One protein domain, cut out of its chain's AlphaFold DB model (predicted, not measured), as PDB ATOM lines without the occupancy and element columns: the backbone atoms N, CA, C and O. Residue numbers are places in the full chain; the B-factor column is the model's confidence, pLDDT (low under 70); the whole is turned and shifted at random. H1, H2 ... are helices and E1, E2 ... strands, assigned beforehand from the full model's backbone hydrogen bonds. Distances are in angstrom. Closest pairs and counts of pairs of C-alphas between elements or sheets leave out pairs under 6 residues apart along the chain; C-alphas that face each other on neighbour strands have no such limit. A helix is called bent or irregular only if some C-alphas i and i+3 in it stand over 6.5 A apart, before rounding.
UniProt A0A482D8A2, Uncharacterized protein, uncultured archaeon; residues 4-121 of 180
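This is residues 4 to 121 of the 180 residues of an uncharacterized protein of uncultured archaeon (UniProt A0A482D8A2). The parts follow one another along an elongated body: a small two-stranded sheet, E4 and E5, at one end, then the three-stranded sheet E2 E1 E3, partly face to face with it and with strands crossed, then H4 over that sheet, then H3, and H2 at the far end. H1 packs across the end where H3 finishes and H4 begins, and residues 35 to 40 stick out. The 118 residues printed have four named helices and five named strands, in the order E1 E2 H1 H2 H3 H4 E3 E4 E5; both sheets are antiparallel and the class is mixed, helices and strands. The whole is only just compact, close to loose, with a radius of gyration of the C-alphas of 15.9 A and spans of 50 by 28 by 22 A.

Find C-alpha 4 at (193.387, 241.316, 236.939); there E1 begins, residues 4 to 9, and E2 follows, residues 14 to 17. H1 is residues 21 to 29, H2 residues 39 to 50 and H3 residues 55 to 67, 17.9 A long. Look next at C-alpha 72 at (190.253, 236.519, 245.272), where H4 begins; it runs 21.7 A to residue 87. E3 follows directly, residues 88 to 95, 19.5 A. E4 is residues 109 to 112, and E5, residues 115 to 120, ends at C-alpha 120 at (192.787, 250.668, 218.446).

Begin at inner strand E1: N 6 and O 92 of E3 are 2.8 A apart, and N 7 and O 15 of E2 3.1 A, within hydrogen-bond range. This sheet and E4 E5 form a sandwich, two sheets face to face, their strands at 90 degrees; the C-alphas of Ala 90 and Gly 115, the closest of E3 and E5, are 4.9 A apart. In the hairpin E4 and E5, N 110 and O 119 are 2.9 A apart. H4 and the three-stranded sheet make two layers, a helix on one face, at a height of 8.8 A. H4 is irregular, C-alphas 83 and 86 being 7.5 A apart, with a kink of 47 degrees near residue 81. The hub H3 touches H4 at a shallow tilt of 28 degrees, opposite ways, closest at C-alphas 57 and 82, 5.0 A. H3 touches H2 at C-alphas 58 and 45, 5.5 A, and H1 at C-alphas 65 and 27, 4.7 A. Every O i to N i+4 pair is within hydrogen-bond range in H1 and H3, against 7 of 8 in H2 and 9 of 12 in H4.

The farthest C-alphas, of Pro 37 and Asp 121, are 50.1 A apart. The printed part has no cut, and the link E3 to E4 is long, 13 residues. Residues 37 to 40 of this model have pLDDT under 70.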
ATOM      1  N   CYS A   4     192.753 240.007 236.830       97.12
ATOM      2  CA  CYS A   4     193.387 241.316 236.939       97.12
ATOM      3  C   CYS A   4     192.327 242.417 236.987       97.12
ATOM      4  O   CYS A   4     191.160 242.182 236.661       97.12
ATOM      5  N   ILE A   5     192.756 243.629 237.330       97.94
ATOM      6  CA  ILE A   5     191.902 244.815 237.322       97.94
ATOM      7  C   ILE A   5     192.116 245.547 236.003       97.94
ATOM      8  O   ILE A   5     193.244 245.811 235.586       97.94
ATOM      9  N   PHE A   6     191.023 245.864 235.336       95.88
ATOM     10  CA  PHE A   6     190.981 246.451 234.011       95.88
ATOM     11  C   PHE A   6     190.188 247.752 234.068       95.88
ATOM     12  O   PHE A   6     189.083 247.746 234.593       95.88
ATOM     13  N   TYR A   7     190.723 248.870 233.571       97.75
ATOM     14  CA  TYR A   7     190.018 250.155 233.651       97.75
ATOM     15  C   TYR A   7     190.347 251.103 232.492       97.75
ATOM     16  O   TYR A   7     191.385 250.983 231.827       97.75
ATOM     17  N   THR A   8     189.445 252.055 232.262       98.38
ATOM     18  CA  THR A   8     189.598 253.142 231.290       98.38
ATOM     19  C   THR A   8     190.182 254.355 232.004       98.38
ATOM     20  O   THR A   8     189.567 254.900 232.909       98.38
ATOM     21  N   ARG A   9     191.372 254.804 231.618       97.81
ATOM     22  CA  ARG A   9     191.969 256.052 232.111       97.81
ATOM     23  C   ARG A   9     191.136 257.262 231.678       97.81
ATOM     24  O   ARG A   9     190.417 257.203 230.681       97.81
ATOM     25  N   PHE A  10     191.303 258.397 232.354       97.00
ATOM     26  CA  PHE A  10     190.608 259.640 231.983       97.00
ATOM     27  C   PHE A  10     190.934 260.155 230.570       97.00
ATOM     28  O   PHE A  10     190.118 260.855 229.986       97.00
ATOM     29  N   ASP A  11     192.068 259.762 229.979       96.56
ATOM     30  CA  ASP A  11     192.415 260.072 228.582       96.56
ATOM     31  C   ASP A  11     191.773 259.115 227.551       96.56
ATOM     32  O   ASP A  11     192.133 259.131 226.373       96.56
ATOM     33  N   GLY A  12     190.873 258.228 227.993       96.88
ATOM     34  CA  GLY A  12     190.264 257.169 227.183       96.88
ATOM     35  C   GLY A  12     191.192 255.980 226.916       96.88
ATOM     36  O   GLY A  12     190.789 255.006 226.275       96.88
ATOM     37  N   GLY A  13     192.441 256.038 227.387       97.75
ATOM     38  CA  GLY A  13     193.400 254.948 227.309       97.75
ATOM     39  C   GLY A  13     193.024 253.781 228.215       97.75
ATOM     40  O   GLY A  13     192.280 253.916 229.179       97.75
ATOM     41  N   VAL A  14     193.573 252.609 227.929       97.81
ATOM     42  CA  VAL A  14     193.286 251.398 228.706       97.81
ATOM     43  C   VAL A  14     194.437 251.102 229.658       97.81
ATOM     44  O   VAL A  14     195.595 251.142 229.242       97.81
ATOM     45  N   SER A  15     194.155 250.729 230.905       97.69
ATOM     46  CA  SER A  15     195.152 250.258 231.878       97.69
ATOM     47  C   SER A  15     194.767 248.909 232.472       97.69
ATOM     48  O   SER A  15     193.596 248.538 232.518       97.69
ATOM     49  N   ILE A  16     195.789 248.138 232.841       97.12
ATOM     50  CA  ILE A  16     195.630 246.807 233.423       97.12
ATOM     51  C   ILE A  16     196.553 246.744 234.622       97.12
ATOM     52  O   ILE A  16     197.755 246.962 234.479       97.12
ATOM     53  N   TYR A  17     195.985 246.432 235.772       97.81
ATOM     54  CA  TYR A  17     196.703 246.267 237.014       97.81
ATOM     55  C   TYR A  17     196.719 244.786 237.395       97.81
ATOM     56  O   TYR A  17     195.675 244.140 237.530       97.81
ATOM     57  N   TYR A  18     197.931 244.252 237.523       97.06
ATOM     58  CA  TYR A  18     198.198 242.889 237.960       97.06
ATOM     59  C   TYR A  18     198.753 242.954 239.379       97.06
ATOM     60  O   TYR A  18     199.929 243.289 239.536       97.06
ATOM     61  N   PRO A  19     197.946 242.659 240.405       96.19
ATOM     62  CA  PRO A  19     198.482 242.595 241.751       96.19
ATOM     63  C   PRO A  19     199.494 241.460 241.884       96.19
ATOM     64  O   PRO A  19     199.423 240.440 241.183       96.19
ATOM     65  N   ALA A  20     200.442 241.662 242.795       96.31
ATOM     66  CA  ALA A  20     201.381 240.629 243.198       96.31
ATOM     67  C   ALA A  20     200.629 239.485 243.888       96.31
ATOM     68  O   ALA A  20     199.742 239.729 244.709       96.31
ATOM     69  N   ASP A  21     201.008 238.246 243.576       96.19
ATOM     70  CA  ASP A  21     200.341 237.058 244.120       96.19
ATOM     71  C   ASP A  21     200.492 236.986 245.650       96.19
ATOM     72  O   ASP A  21     199.560 236.586 246.341       96.19
ATOM     73  N   GLU A  22     201.621 237.465 246.182       95.81
ATOM     74  CA  GLU A  22     201.860 237.601 247.622       95.81
ATOM     75  C   GLU A  22     200.819 238.506 248.291       95.81
ATOM     76  O   GLU A  22     200.239 238.121 249.296       95.81
ATOM     77  N   CYS A  23     200.496 239.656 247.691       95.69
ATOM     78  CA  CYS A  23     199.495 240.578 248.234       95.69
ATOM     79  C   CYS A  23     198.108 239.918 248.319       95.69
ATOM     80  O   CYS A  23     197.423 240.033 249.334       95.69
ATOM     81  N   LEU A  24     197.715 239.170 247.281       97.38
ATOM     82  CA  LEU A  24     196.457 238.415 247.278       97.38
ATOM     83  C   LEU A  24     196.463 237.294 248.327       97.38
ATOM     84  O   LEU A  24     195.465 237.089 249.013       97.38
ATOM     85  N   LEU A  25     197.582 236.579 248.464       96.75
ATOM     86  CA  LEU A  25     197.737 235.518 249.456       96.75
ATOM     87  C   LEU A  25     197.659 236.073 250.883       96.75
ATOM     88  O   LEU A  25     197.007 235.479 251.739       96.75
ATOM     89  N   THR A  26     198.273 237.228 251.129       96.56
ATOM     90  CA  THR A  26     198.193 237.930 252.406       96.56
ATOM     91  C   THR A  26     196.772 238.393 252.701       96.56
ATOM     92  O   THR A  26     196.288 238.131 253.790       96.56
ATOM     93  N   MET A  27     196.051 239.001 251.752       97.50
ATOM     94  CA  MET A  27     194.646 239.391 251.975       97.50
ATOM     95  C   MET A  27     193.712 238.202 252.225       97.50
ATOM     96  O   MET A  27     192.647 238.354 252.818       97.50
ATOM     97  N   LYS A  28     194.104 237.010 251.774       97.56
ATOM     98  CA  LYS A  28     193.378 235.775 252.056       97.56
ATOM     99  C   LYS A  28     193.665 235.244 253.461       97.56
ATOM    100  O   LYS A  28     192.743 234.820 254.148       97.56
ATOM    101  N   ASN A  29     194.929 235.233 253.878       96.56
ATOM    102  CA  ASN A  29     195.349 234.574 255.119       96.56
ATOM    103  C   ASN A  29     195.445 235.519 256.327       96.56
ATOM    104  O   ASN A  29     195.395 235.048 257.457       96.56
ATOM    105  N   GLY A  30     195.590 236.821 256.090       94.75
ATOM    106  CA  GLY A  30     195.848 237.833 257.110       94.75
ATOM    107  C   GLY A  30     197.278 237.784 257.646       94.75
ATOM    108  O   GLY A  30     198.185 237.215 257.031       94.75
ATOM    109  N   GLY A  31     197.473 238.403 258.807       89.31
ATOM    110  CA  GLY A  31     198.687 238.291 259.613       89.31
ATOM    111  C   GLY A  31     199.854 239.179 259.183       89.31
ATOM    112  O   GLY A  31     200.934 239.117 259.771       89.31
ATOM    113  N   TRP A  32     199.673 240.060 258.189       88.88
ATOM    114  CA  TRP A  32     200.757 240.945 257.734       88.88
ATOM    115  C   TRP A  32     201.279 241.863 258.849       88.88
ATOM    116  O   TRP A  32     202.459 242.230 258.882       88.88
ATOM    117  N   TRP A  33     200.392 242.232 259.778       84.38
ATOM    118  CA  TRP A  33     200.674 243.180 260.853       84.38
ATOM    119  C   TRP A  33     200.960 242.535 262.209       84.38
ATOM    120  O   TRP A  33     201.210 243.276 263.156       84.38
ATOM    121  N   ASP A  34     200.975 241.205 262.326       83.75
ATOM    122  CA  ASP A  34     201.048 240.507 263.625       83.75
ATOM    123  C   ASP A  34     202.305 240.855 264.434       83.75
ATOM    124  O   ASP A  34     202.299 240.881 265.663       83.75
ATOM    125  N   GLN A  35     203.384 241.190 263.732       80.12
ATOM    126  CA  GLN A  35     204.666 241.597 264.307       80.12
ATOM    127  C   GLN A  35     204.804 243.117 264.528       80.12
ATOM    128  O   GLN A  35     205.846 243.576 264.997       80.12
ATOM    129  N   TYR A  36     203.786 243.917 264.193       73.75
ATOM    130  CA  TYR A  36     203.851 245.379 264.221       73.75
ATOM    131  C   TYR A  36     202.852 245.998 265.217       73.75
ATOM    132  O   TYR A  36     201.706 245.564 265.326       73.75
ATOM    133  N   PRO A  37     203.224 247.083 265.924       68.50
ATOM    134  CA  PRO A  37     202.290 247.804 266.783       68.50
ATOM    135  C   PRO A  37     201.118 248.399 265.988       68.50
ATOM    136  O   PRO A  37     201.331 249.026 264.951       68.50
ATOM    137  N   LYS A  38     199.896 248.361 266.542       65.06
ATOM    138  CA  LYS A  38     198.698 248.977 265.928       65.06
ATOM    139  C   LYS A  38     198.883 250.452 265.535       65.06
ATOM    140  O   LYS A  38     198.267 250.909 264.593       65.06
ATOM    141  N   ARG A  39     199.754 251.222 266.196       61.66
ATOM    142  CA  ARG A  39     200.024 252.630 265.819       61.66
ATOM    143  C   ARG A  39     200.710 252.786 264.454       61.66
ATOM    144  O   ARG A  39     200.608 253.850 263.848       61.66
ATOM    145  N   VAL A  40     201.382 251.742 263.961       65.44
ATOM    146  CA  VAL A  40     201.986 251.725 262.622       65.44
ATOM    147  C   VAL A  40     200.899 251.736 261.538       65.44
ATOM    148  O   VAL A  40     201.139 252.293 260.468       65.44
ATOM    149  N   SER A  41     199.691 251.229 261.823       71.06
ATOM    150  CA  SER A  41     198.590 251.199 260.853       71.06
ATOM    151  C   SER A  41     198.082 252.581 260.473       71.06
ATOM    152  O   SER A  41     198.060 252.930 259.295       71.06
ATOM    153  N   LEU A  42     197.766 253.406 261.473       83.06
ATOM    154  CA  LEU A  42     197.235 254.752 261.267       83.06
ATOM    155  C   LEU A  42     198.220 255.632 260.495       83.06
ATOM    156  O   LEU A  42     197.830 256.303 259.545       83.06
ATOM    157  N   ALA A  43     199.512 255.564 260.828       87.56
ATOM    158  CA  ALA A  43     200.536 256.322 260.113       87.56
ATOM    159  C   ALA A  43     200.646 255.906 258.632       87.56
ATOM    160  O   ALA A  43     200.869 256.752 257.766       87.56
ATOM    161  N   GLN A  44     200.485 254.616 258.320       89.12
ATOM    162  CA  GLN A  44     200.503 254.129 256.936       89.12
ATOM    163  C   GLN A  44     199.251 254.543 256.161       89.12
ATOM    164  O   GLN A  44     199.364 254.914 254.991       89.12
ATOM    165  N   VAL A  45     198.079 254.526 256.800       92.81
ATOM    166  CA  VAL A  45     196.834 255.033 256.203       92.81
ATOM    167  C   VAL A  45     196.970 256.526 255.898       92.81
ATOM    168  O   VAL A  45     196.738 256.929 254.760       92.81
ATOM    169  N   SER A  46     197.456 257.337 256.845       93.81
ATOM    170  CA  SER A  46     197.676 258.775 256.634       93.81
ATOM    171  C   SER A  46     198.607 259.061 255.453       93.81
ATOM    172  O   SER A  46     198.255 259.853 254.584       93.81
ATOM    173  N   ARG A  47     199.737 258.349 255.337       94.00
ATOM    174  CA  ARG A  47     200.662 258.505 254.196       94.00
ATOM    175  C   ARG A  47     200.026 258.164 252.850       94.00
ATOM    176  O   ARG A  47     200.407 258.727 251.827       94.00
ATOM    177  N   GLN A  48     199.104 257.203 252.813       94.38
ATOM    178  CA  GLN A  48     198.374 256.876 251.587       94.38
ATOM    179  C   GLN A  48     197.369 257.975 251.233       94.38
ATOM    180  O   GLN A  48     197.270 258.354 250.067       94.38
ATOM    181  N   VAL A  49     196.696 258.537 252.236       95.06
ATOM    182  CA  VAL A  49     195.789 259.677 252.057       95.06
ATOM    183  C   VAL A  49     196.527 260.916 251.558       95.06
ATOM    184  O   VAL A  49     196.068 261.555 250.616       95.06
ATOM    185  N   GLU A  50     197.714 261.204 252.092       95.00
ATOM    186  CA  GLU A  50     198.587 262.288 251.611       95.00
ATOM    187  C   GLU A  50     198.989 262.124 250.135       95.00
ATOM    188  O   GLU A  50     199.272 263.103 249.449       95.00
ATOM    189  N   ARG A  51     198.979 260.889 249.616       92.12
ATOM    190  CA  ARG A  51     199.228 260.570 248.199       92.12
ATOM    191  C   ARG A  51     197.966 260.615 247.331       92.12
ATOM    192  O   ARG A  51     198.045 260.299 246.146       92.12
ATOM    193  N   GLY A  52     196.822 260.990 247.900       91.88
ATOM    194  CA  GLY A  52     195.543 261.111 247.201       91.88
ATOM    195  C   GLY A  52     194.677 259.850 247.202       91.88
ATOM    196  O   GLY A  52     193.650 259.835 246.528       91.88
ATOM    197  N   ILE A  53     195.042 258.800 247.949       94.69
ATOM    198  CA  ILE A  53     194.182 257.615 248.097       94.69
ATOM    199  C   ILE A  53     193.045 257.951 249.078       94.69
ATOM    200  O   ILE A  53     193.318 258.437 250.176       94.69
ATOM    201  N   PRO A  54     191.769 257.674 248.755       93.88
ATOM    202  CA  PRO A  54     190.673 257.901 249.692       93.88
ATOM    203  C   PRO A  54     190.881 257.158 251.018       93.88
ATOM    204  O   PRO A  54     191.207 255.970 251.022       93.88
ATOM    205  N   HIS A  55     190.635 257.832 252.148       95.06
ATOM    206  CA  HIS A  55     190.857 257.265 253.487       95.06
ATOM    207  C   HIS A  55     190.185 255.901 253.675       95.06
ATOM    208  O   HIS A  55     190.815 254.957 254.142       95.06
ATOM    209  N   TRP A  56     188.918 255.771 253.272       95.69
ATOM    210  CA  TRP A  56     188.170 254.519 253.396       95.69
ATOM    211  C   TRP A  56     188.808 253.368 252.598       95.69
ATOM    212  O   TRP A  56     188.805 252.233 253.064       95.69
ATOM    213  N   ALA A  57     189.392 253.651 251.429       96.50
ATOM    214  CA  ALA A  57     190.036 252.646 250.587       96.50
ATOM    215  C   ALA A  57     191.399 252.232 251.161       96.50
ATOM    216  O   ALA A  57     191.721 251.045 251.200       96.50
ATOM    217  N   ALA A  58     192.173 253.199 251.666       95.81
ATOM    218  CA  ALA A  58     193.430 252.938 252.363       95.81
ATOM    219  C   ALA A  58     193.215 252.114 253.644       95.81
ATOM    220  O   ALA A  58     193.950 251.155 253.879       95.81
ATOM    221  N   GLN A  59     192.190 252.450 254.435       94.94
ATOM    222  CA  GLN A  59     191.819 251.713 255.642       94.94
ATOM    223  C   GLN A  59     191.395 250.281 255.303       94.94
ATOM    224  O   GLN A  59     191.974 249.336 255.824       94.94
ATOM    225  N   ARG A  60     190.474 250.110 254.346       96.00
ATOM    226  CA  ARG A  60     189.993 248.787 253.920       96.00
ATOM    227  C   ARG A  60     191.121 247.887 253.409       96.00
ATOM    228  O   ARG A  60     191.109 246.689 253.662       96.00
ATOM    229  N   PHE A  61     192.101 248.450 252.704       96.31
ATOM    230  CA  PHE A  61     193.310 247.724 252.305       96.31
ATOM    231  C   PHE A  61     194.150 247.282 253.501       96.31
ATOM    232  O   PHE A  61     194.639 246.155 253.526       96.31
ATOM    233  N   PHE A  62     194.329 248.168 254.477       93.88
ATOM    234  CA  PHE A  62     195.099 247.860 255.671       93.88
ATOM    235  C   PHE A  62     194.449 246.734 256.482       93.88
ATOM    236  O   PHE A  62     195.142 245.780 256.844       93.88
ATOM    237  N   ASP A  63     193.136 246.830 256.699       93.19
ATOM    238  CA  ASP A  63     192.337 245.830 257.411       93.19
ATOM    239  C   ASP A  63     192.393 244.483 256.680       93.19
ATOM    240  O   ASP A  63     192.701 243.468 257.292       93.19
ATOM    241  N   ALA A  64     192.245 244.478 255.349       96.06
ATOM    242  CA  ALA A  64     192.338 243.260 254.542       96.06
ATOM    243  C   ALA A  64     193.683 242.526 254.691       96.06
ATOM    244  O   ALA A  64     193.712 241.301 254.723       96.06
ATOM    245  N   LEU A  65     194.804 243.250 254.786       94.94
ATOM    246  CA  LEU A  65     196.118 242.629 255.006       94.94
ATOM    247  C   LEU A  65     196.307 242.109 256.439       94.94
ATOM    248  O   LEU A  65     197.076 241.171 256.653       94.94
ATOM    249  N   GLY A  66     195.659 242.744 257.417       92.38
ATOM    250  CA  GLY A  66     195.741 242.358 258.823       92.38
ATOM    251  C   GLY A  66     194.859 241.171 259.153       92.38
ATOM    252  O   GLY A  66     195.351 240.142 259.605       92.38
ATOM    253  N   ASP A  67     193.569 241.322 258.889       93.94
ATOM    254  CA  ASP A  67     192.542 240.370 259.298       93.94
ATOM    255  C   ASP A  67     192.454 239.186 258.328       93.94
ATOM    256  O   ASP A  67     192.121 238.070 258.725       93.94
ATOM    257  N   GLY A  68     192.796 239.410 257.057       95.75
ATOM    258  CA  GLY A  68     192.674 238.397 256.019       95.75
ATOM    259  C   GLY A  68     191.222 238.037 255.709       95.75
ATOM    260  O   GLY A  68     190.310 238.853 255.828       95.75
ATOM    261  N   GLY A  69     191.005 236.784 255.304       97.31
ATOM    262  CA  GLY A  69     189.676 236.204 255.118       97.31
ATOM    263  C   GLY A  69     188.990 236.543 253.796       97.31
ATOM    264  O   GLY A  69     187.880 236.067 253.573       97.31
ATOM    265  N   LEU A  70     189.630 237.315 252.913       98.19
ATOM    266  CA  LEU A  70     189.040 237.676 251.626       98.19
ATOM    267  C   LEU A  70     189.202 236.566 250.588       98.19
ATOM    268  O   LEU A  70     190.256 235.928 250.475       98.19
ATOM    269  N   ASP A  71     188.179 236.391 249.754       97.69
ATOM    270  CA  ASP A  71     188.346 235.661 248.505       97.69
ATOM    271  C   ASP A  71     189.119 236.490 247.455       97.69
ATOM    272  O   ASP A  71     189.416 237.678 247.621       97.69
ATOM    273  N   GLU A  72     189.489 235.855 246.337       97.00
ATOM    274  CA  GLU A  72     190.253 236.519 245.272       97.00
ATOM    275  C   GLU A  72     189.518 237.748 244.699       97.00
ATOM    276  O   GLU A  72     190.147 238.754 244.369       97.00
ATOM    277  N   HIS A  73     188.194 237.676 244.540       97.19
ATOM    278  CA  HIS A  73     187.401 238.759 243.962       97.19
ATOM    279  C   HIS A  73     187.265 239.939 244.932       97.19
ATOM    280  O   HIS A  73     187.380 241.098 244.520       97.19
ATOM    281  N   GLU A  74     187.076 239.659 246.217       98.25
ATOM    282  CA  GLU A  74     187.042 240.655 247.282       98.25
ATOM    283  C   GLU A  74     188.391 241.365 247.422       98.25
ATOM    284  O   GLU A  74     188.434 242.597 247.397       98.25
ATOM    285  N   ALA A  75     189.496 240.614 247.459       98.38
ATOM    286  CA  ALA A  75     190.847 241.172 247.488       98.38
ATOM    287  C   ALA A  75     191.107 242.084 246.275       98.38
ATOM    288  O   ALA A  75     191.580 243.214 246.414       98.38
ATOM    289  N   LEU A  76     190.716 241.650 245.070       98.38
ATOM    290  CA  LEU A  76     190.811 242.471 243.858       98.38
ATOM    291  C   LEU A  76     189.939 243.730 243.920       98.38
ATOM    292  O   LEU A  76     190.326 244.764 243.381       98.38
ATOM    293  N   THR A  77     188.788 243.675 244.587       98.44
ATOM    294  CA  THR A  77     187.917 244.841 244.795       98.44
ATOM    295  C   THR A  77     188.570 245.858 245.731       98.44
ATOM    296  O   THR A  77     188.561 247.052 245.437       98.44
ATOM    297  N   VAL A  78     189.196 245.399 246.816       98.31
ATOM    298  CA  VAL A  78     189.966 246.260 247.729       98.31
ATOM    299  C   VAL A  78     191.115 246.948 246.989       98.31
ATOM    300  O   VAL A  78     191.281 248.165 247.076       98.31
ATOM    301  N   LEU A  79     191.873 246.184 246.202       98.38
ATOM    302  CA  LEU A  79     192.982 246.702 245.402       98.38
ATOM    303  C   LEU A  79     192.514 247.673 244.312       98.38
ATOM    304  O   LEU A  79     193.165 248.686 244.073       98.38
ATOM    305  N   ARG A  80     191.362 247.415 243.681       97.88
ATOM    306  CA  ARG A  80     190.741 248.333 242.713       97.88
ATOM    307  C   ARG A  80     190.470 249.678 243.367       97.88
ATOM    308  O   ARG A  80     190.834 250.715 242.814       97.88
ATOM    309  N   ASP A  81     189.817 249.645 244.521       97.50
ATOM    310  CA  ASP A  81     189.383 250.841 245.232       97.50
ATOM    311  C   ASP A  81     190.577 251.676 245.685       97.50
ATOM    312  O   ASP A  81     190.564 252.897 245.538       97.50
ATOM    313  N   ARG A  82     191.636 251.022 246.165       96.88
ATOM    314  CA  ARG A  82     192.851 251.693 246.616       96.88
ATOM    315  C   ARG A  82     193.718 252.204 245.469       96.88
ATOM    316  O   ARG A  82     194.090 253.369 245.493       96.88
ATOM    317  N   ASP A  83     194.066 251.345 244.512       96.75
ATOM    318  CA  ASP A  83     195.159 251.603 243.563       96.75
ATOM    319  C   ASP A  83     194.669 252.111 242.198       96.75
ATOM    320  O   ASP A  83     195.453 252.667 241.433       96.75
ATOM    321  N   CYS A  84     193.393 251.902 241.852       96.38
ATOM    322  CA  CYS A  84     192.888 252.160 240.496       96.38
ATOM    323  C   CYS A  84     191.737 253.172 240.437       96.38
ATOM    324  O   CYS A  84     191.576 253.829 239.405       96.38
ATOM    325  N   SER A  85     190.912 253.286 241.483       94.25
ATOM    326  CA  SER A  85     189.651 254.051 241.452       94.25
ATOM    327  C   SER A  85     189.835 255.515 241.045       94.25
ATOM    328  O   SER A  85     189.071 256.035 240.238       94.25
ATOM    329  N   TYR A  86     190.902 256.149 241.526       91.88
ATOM    330  CA  TYR A  86     191.235 257.548 241.256       91.88
ATOM    331  C   TYR A  86     192.001 257.760 239.938       91.88
ATOM    332  O   TYR A  86     192.304 258.896 239.586       91.88
ATOM    333  N   LEU A  87     192.337 256.690 239.207       94.06
ATOM    334  CA  LEU A  87     193.108 256.749 237.956       94.06
ATOM    335  C   LEU A  87     192.233 256.673 236.692       94.06
ATOM    336  O   LEU A  87     192.757 256.779 235.577       94.06
ATOM    337  N   GLY A  88     190.924 256.447 236.831       95.94
ATOM    338  CA  GLY A  88     190.038 256.276 235.685       95.94
ATOM    339  C   GLY A  88     188.606 255.885 236.041       95.94
ATOM    340  O   GLY A  88     188.122 256.165 237.128       95.94
ATOM    341  N   THR A  89     187.929 255.237 235.099       97.38
ATOM    342  CA  THR A  89     186.536 254.781 235.170       97.38
ATOM    343  C   THR A  89     186.403 253.359 234.605       97.38
ATOM    344  O   THR A  89     187.378 252.775 234.125       97.38
ATOM    345  N   ALA A  90     185.187 252.798 234.633       97.06
ATOM    346  CA  ALA A  90     184.864 251.469 234.092       97.06
ATOM    347  C   ALA A  90     185.805 250.351 234.569       97.06
ATOM    348  O   ALA A  90     186.351 249.582 233.773       97.06
ATOM    349  N   HIS A  91     186.021 250.295 235.881       97.56
ATOM    350  CA  HIS A  91     186.850 249.280 236.510       97.56
ATOM    351  C   HIS A  91     186.151 247.924 236.531       97.56
ATOM    352  O   HIS A  91     185.079 247.768 237.110       97.56
ATOM    353  N   GLU A  92     186.804 246.923 235.963       96.88
ATOM    354  CA  GLU A  92     186.316 245.555 235.876       96.88
ATOM    355  C   GLU A  92     187.378 244.582 236.370       96.88
ATOM    356  O   GLU A  92     188.573 244.740 236.112       96.88
ATOM    357  N   ILE A  93     186.928 243.544 237.065       97.44
ATOM    358  CA  ILE A  93     187.765 242.400 237.405       97.44
ATOM    359  C   ILE A  93     187.547 241.362 236.310       97.44
ATOM    360  O   ILE A  93     186.462 240.799 236.189       97.44
ATOM    361  N   VAL A  94     188.576 241.120 235.503       96.19
ATOM    362  CA  VAL A  94     188.493 240.237 234.331       96.19
ATOM    363  C   VAL A  94     189.517 239.116 234.422       96.19
ATOM    364  O   VAL A  94     190.590 239.270 235.007       96.19
ATOM    365  N   GLY A  95     189.201 237.969 233.820       96.31
ATOM    366  CA  GLY A  95     190.187 236.916 233.601       96.31
ATOM    367  C   GLY A  95     191.236 237.370 232.587       96.31
ATOM    368  O   GLY A  95     190.900 237.963 231.562       96.31
ATOM    369  N   VAL A  96     192.508 237.048 232.825       94.25
ATOM    370  CA  VAL A  96     193.622 237.478 231.957       94.25
ATOM    371  C   VAL A  96     193.463 236.990 230.512       94.25
ATOM    372  O   VAL A  96     193.882 237.672 229.579       94.25
ATOM    373  N   ALA A  97     192.801 235.847 230.309       93.88
ATOM    374  CA  ALA A  97     192.499 235.323 228.979       93.88
ATOM    375  C   ALA A  97     191.536 236.209 228.165       93.88
ATOM    376  O   ALA A  97     191.539 236.116 226.941       93.88
ATOM    377  N   GLY A  98     190.743 237.063 228.823       89.81
ATOM    378  CA  GLY A  98     189.842 238.018 228.173       89.81
ATOM    379  C   GLY A  98     190.537 239.290 227.682       89.81
ATOM    380  O   GLY A  98     189.927 240.090 226.978       89.81
ATOM    381  N   ILE A  99     191.810 239.499 228.028       92.06
ATOM    382  CA  ILE A  99     192.564 240.658 227.552       92.06
ATOM    383  C   ILE A  99     193.187 240.333 226.189       92.06
ATOM    384  O   ILE A  99     193.779 239.258 226.052       92.06
ATOM    385  N   PRO A 100     193.156 241.253 225.199       92.56
ATOM    386  CA  PRO A 100     193.787 241.002 223.909       92.56
ATOM    387  C   PRO A 100     195.248 240.575 224.069       92.56
ATOM    388  O   PRO A 100     196.053 241.257 224.714       92.56
ATOM    389  N   ARG A 101     195.583 239.413 223.498       91.50
ATOM    390  CA  ARG A 101     196.942 238.850 223.546       91.50
ATOM    391  C   ARG A 101     197.928 239.691 222.747       91.50
ATOM    392  O   ARG A 101     199.074 239.842 223.153       91.50
ATOM    393  N   ASP A 102     197.470 240.254 221.637       90.06
ATOM    394  CA  ASP A 102     198.275 241.098 220.769       90.06
ATOM    395  C   ASP A 102     198.465 242.494 221.371       90.06
ATOM    396  O   ASP A 102     197.549 243.310 221.393       90.06
ATOM    397  N   ARG A 103     199.677 242.774 221.857       91.62
ATOM    398  CA  ARG A 103     200.035 244.035 222.522       91.62
ATOM    399  C   ARG A 103     200.759 245.029 221.609       91.62
ATOM    400  O   ARG A 103     201.236 246.042 222.116       91.62
ATOM    401  N   TRP A 104     200.852 244.792 220.296       91.19
ATOM    402  CA  TRP A 104     201.691 245.615 219.404       91.19
ATOM    403  C   TRP A 104     201.383 247.121 219.502       91.19
ATOM    404  O   TRP A 104     202.294 247.954 219.585       91.19
ATOM    405  N   PHE A 105     200.090 247.454 219.550       94.44
ATOM    406  CA  PHE A 105     199.562 248.815 219.688       94.44
ATOM    407  C   PHE A 105     198.948 249.074 221.069       94.44
ATOM    408  O   PHE A 105     197.983 249.829 221.181       94.44
ATOM    409  N   ARG A 106     199.493 248.461 222.130       95.88
ATOM    410  CA  ARG A 106     198.975 248.573 223.505       95.88
ATOM    411  C   ARG A 106     198.737 250.016 223.963       95.88
ATOM    412  O   ARG A 106     197.743 250.271 224.642       95.88
ATOM    413  N   ASP A 107     199.613 250.938 223.574       96.31
ATOM    414  CA  ASP A 107     199.540 252.357 223.960       96.31
ATOM    415  C   ASP A 107     198.481 253.150 223.167       96.31
ATOM    416  O   ASP A 107     198.061 254.235 223.574       96.31
ATOM    417  N   ALA A 108     198.011 252.594 222.047       97.75
ATOM    418  CA  ALA A 108     196.907 253.124 221.248       97.75
ATOM    419  C   ALA A 108     195.561 252.470 221.591       97.75
ATOM    420  O   ALA A 108     194.556 252.759 220.945       97.75
ATOM    421  N   TRP A 109     195.522 251.576 222.581       98.12
ATOM    422  CA  TRP A 109     194.265 251.003 223.037       98.12
ATOM    423  C   TRP A 109     193.372 252.078 223.645       98.12
ATOM    424  O   TRP A 109     193.823 252.898 224.458       98.12
ATOM    425  N   ARG A 110     192.098 252.029 223.268       97.81
ATOM    426  CA  ARG A 110     191.033 252.882 223.785       97.81
ATOM    427  C   ARG A 110     189.823 252.063 224.194       97.81
ATOM    428  O   ARG A 110     189.641 250.931 223.742       97.81
ATOM    429  N   ARG A 111     189.012 252.660 225.061       97.31
ATOM    430  CA  ARG A 111     187.767 252.098 225.584       97.31
ATOM    431  C   ARG A 111     186.830 253.234 226.000       97.31
ATOM    432  O   ARG A 111     187.299 254.332 226.286       97.31
ATOM    433  N   SER A 112     185.520 252.991 226.023       96.50
ATOM    434  CA  SER A 112     184.568 253.972 226.555       96.50
ATOM    435  C   SER A 112     184.734 254.134 228.072       96.50
ATOM    436  O   SER A 112     185.137 253.204 228.780       96.50
ATOM    437  N   HIS A 113     184.385 255.313 228.590       95.31
ATOM    438  CA  HIS A 113     184.347 255.582 230.030       95.31
ATOM    439  C   HIS A 113     183.327 254.724 230.781       95.31
ATOM    440  O   HIS A 113     183.485 254.541 231.986       95.31
ATOM    441  N   ASN A 114     182.342 254.167 230.064       95.38
ATOM    442  CA  ASN A 114     181.340 253.229 230.581       95.38
ATOM    443  C   ASN A 114     181.727 251.755 230.352       95.38
ATOM    444  O   ASN A 114     180.927 250.863 230.609       95.38
ATOM    445  N   GLY A 115     182.931 251.491 229.837       93.12
ATOM    446  CA  GLY A 115     183.439 250.147 229.584       93.12
ATOM    447  C   GLY A 115     183.321 249.700 228.123       93.12
ATOM    448  O   GLY A 115     183.512 250.494 227.204       93.12
ATOM    449  N   GLY A 116     183.072 248.409 227.893       92.81
ATOM    450  CA  GLY A 116     182.936 247.819 226.557       92.81
ATOM    451  C   GLY A 116     184.246 247.315 225.926       92.81
ATOM    452  O   GLY A 116     185.270 247.200 226.604       92.81
ATOM    453  N   PRO A 117     184.234 246.960 224.631       94.62
ATOM    454  CA  PRO A 117     185.390 246.369 223.970       94.62
ATOM    455  C   PRO A 117     186.546 247.366 223.812       94.62
ATOM    456  O   PRO A 117     186.350 248.575 223.674       94.62
ATOM    457  N   ILE A 118     187.769 246.834 223.794       96.25
ATOM    458  CA  ILE A 118     188.963 247.600 223.430       96.25
ATOM    459  C   ILE A 118     188.993 247.763 221.915       96.25
ATOM    460  O   ILE A 118     188.835 246.787 221.183       96.25
ATOM    461  N   TYR A 119     189.288 248.972 221.455       95.94
ATOM    462  CA  TYR A 119     189.616 249.243 220.060       95.94
ATOM    463  C   TYR A 119     190.972 249.949 219.951       95.94
ATOM    464  O   TYR A 119     191.537 250.420 220.943       95.94
ATOM    465  N   ILE A 120     191.521 249.990 218.738       97.69
ATOM    466  CA  ILE A 120     192.787 250.668 218.446       97.69
ATOM    467  C   ILE A 120     192.478 252.042 217.851       97.69
ATOM    468  O   ILE A 120     191.859 252.151 216.796       97.69
ATOM    469  N   ASP A 121     192.951 253.094 218.514       97.88
ATOM    470  CA  ASP A 121     192.974 254.451 217.969       97.88
ATOM    471  C   ASP A 121     194.030 254.516 216.861       97.88
ATOM    472  O   ASP A 121     195.232 254.627 217.121       97.88
TER     473      ASP A 121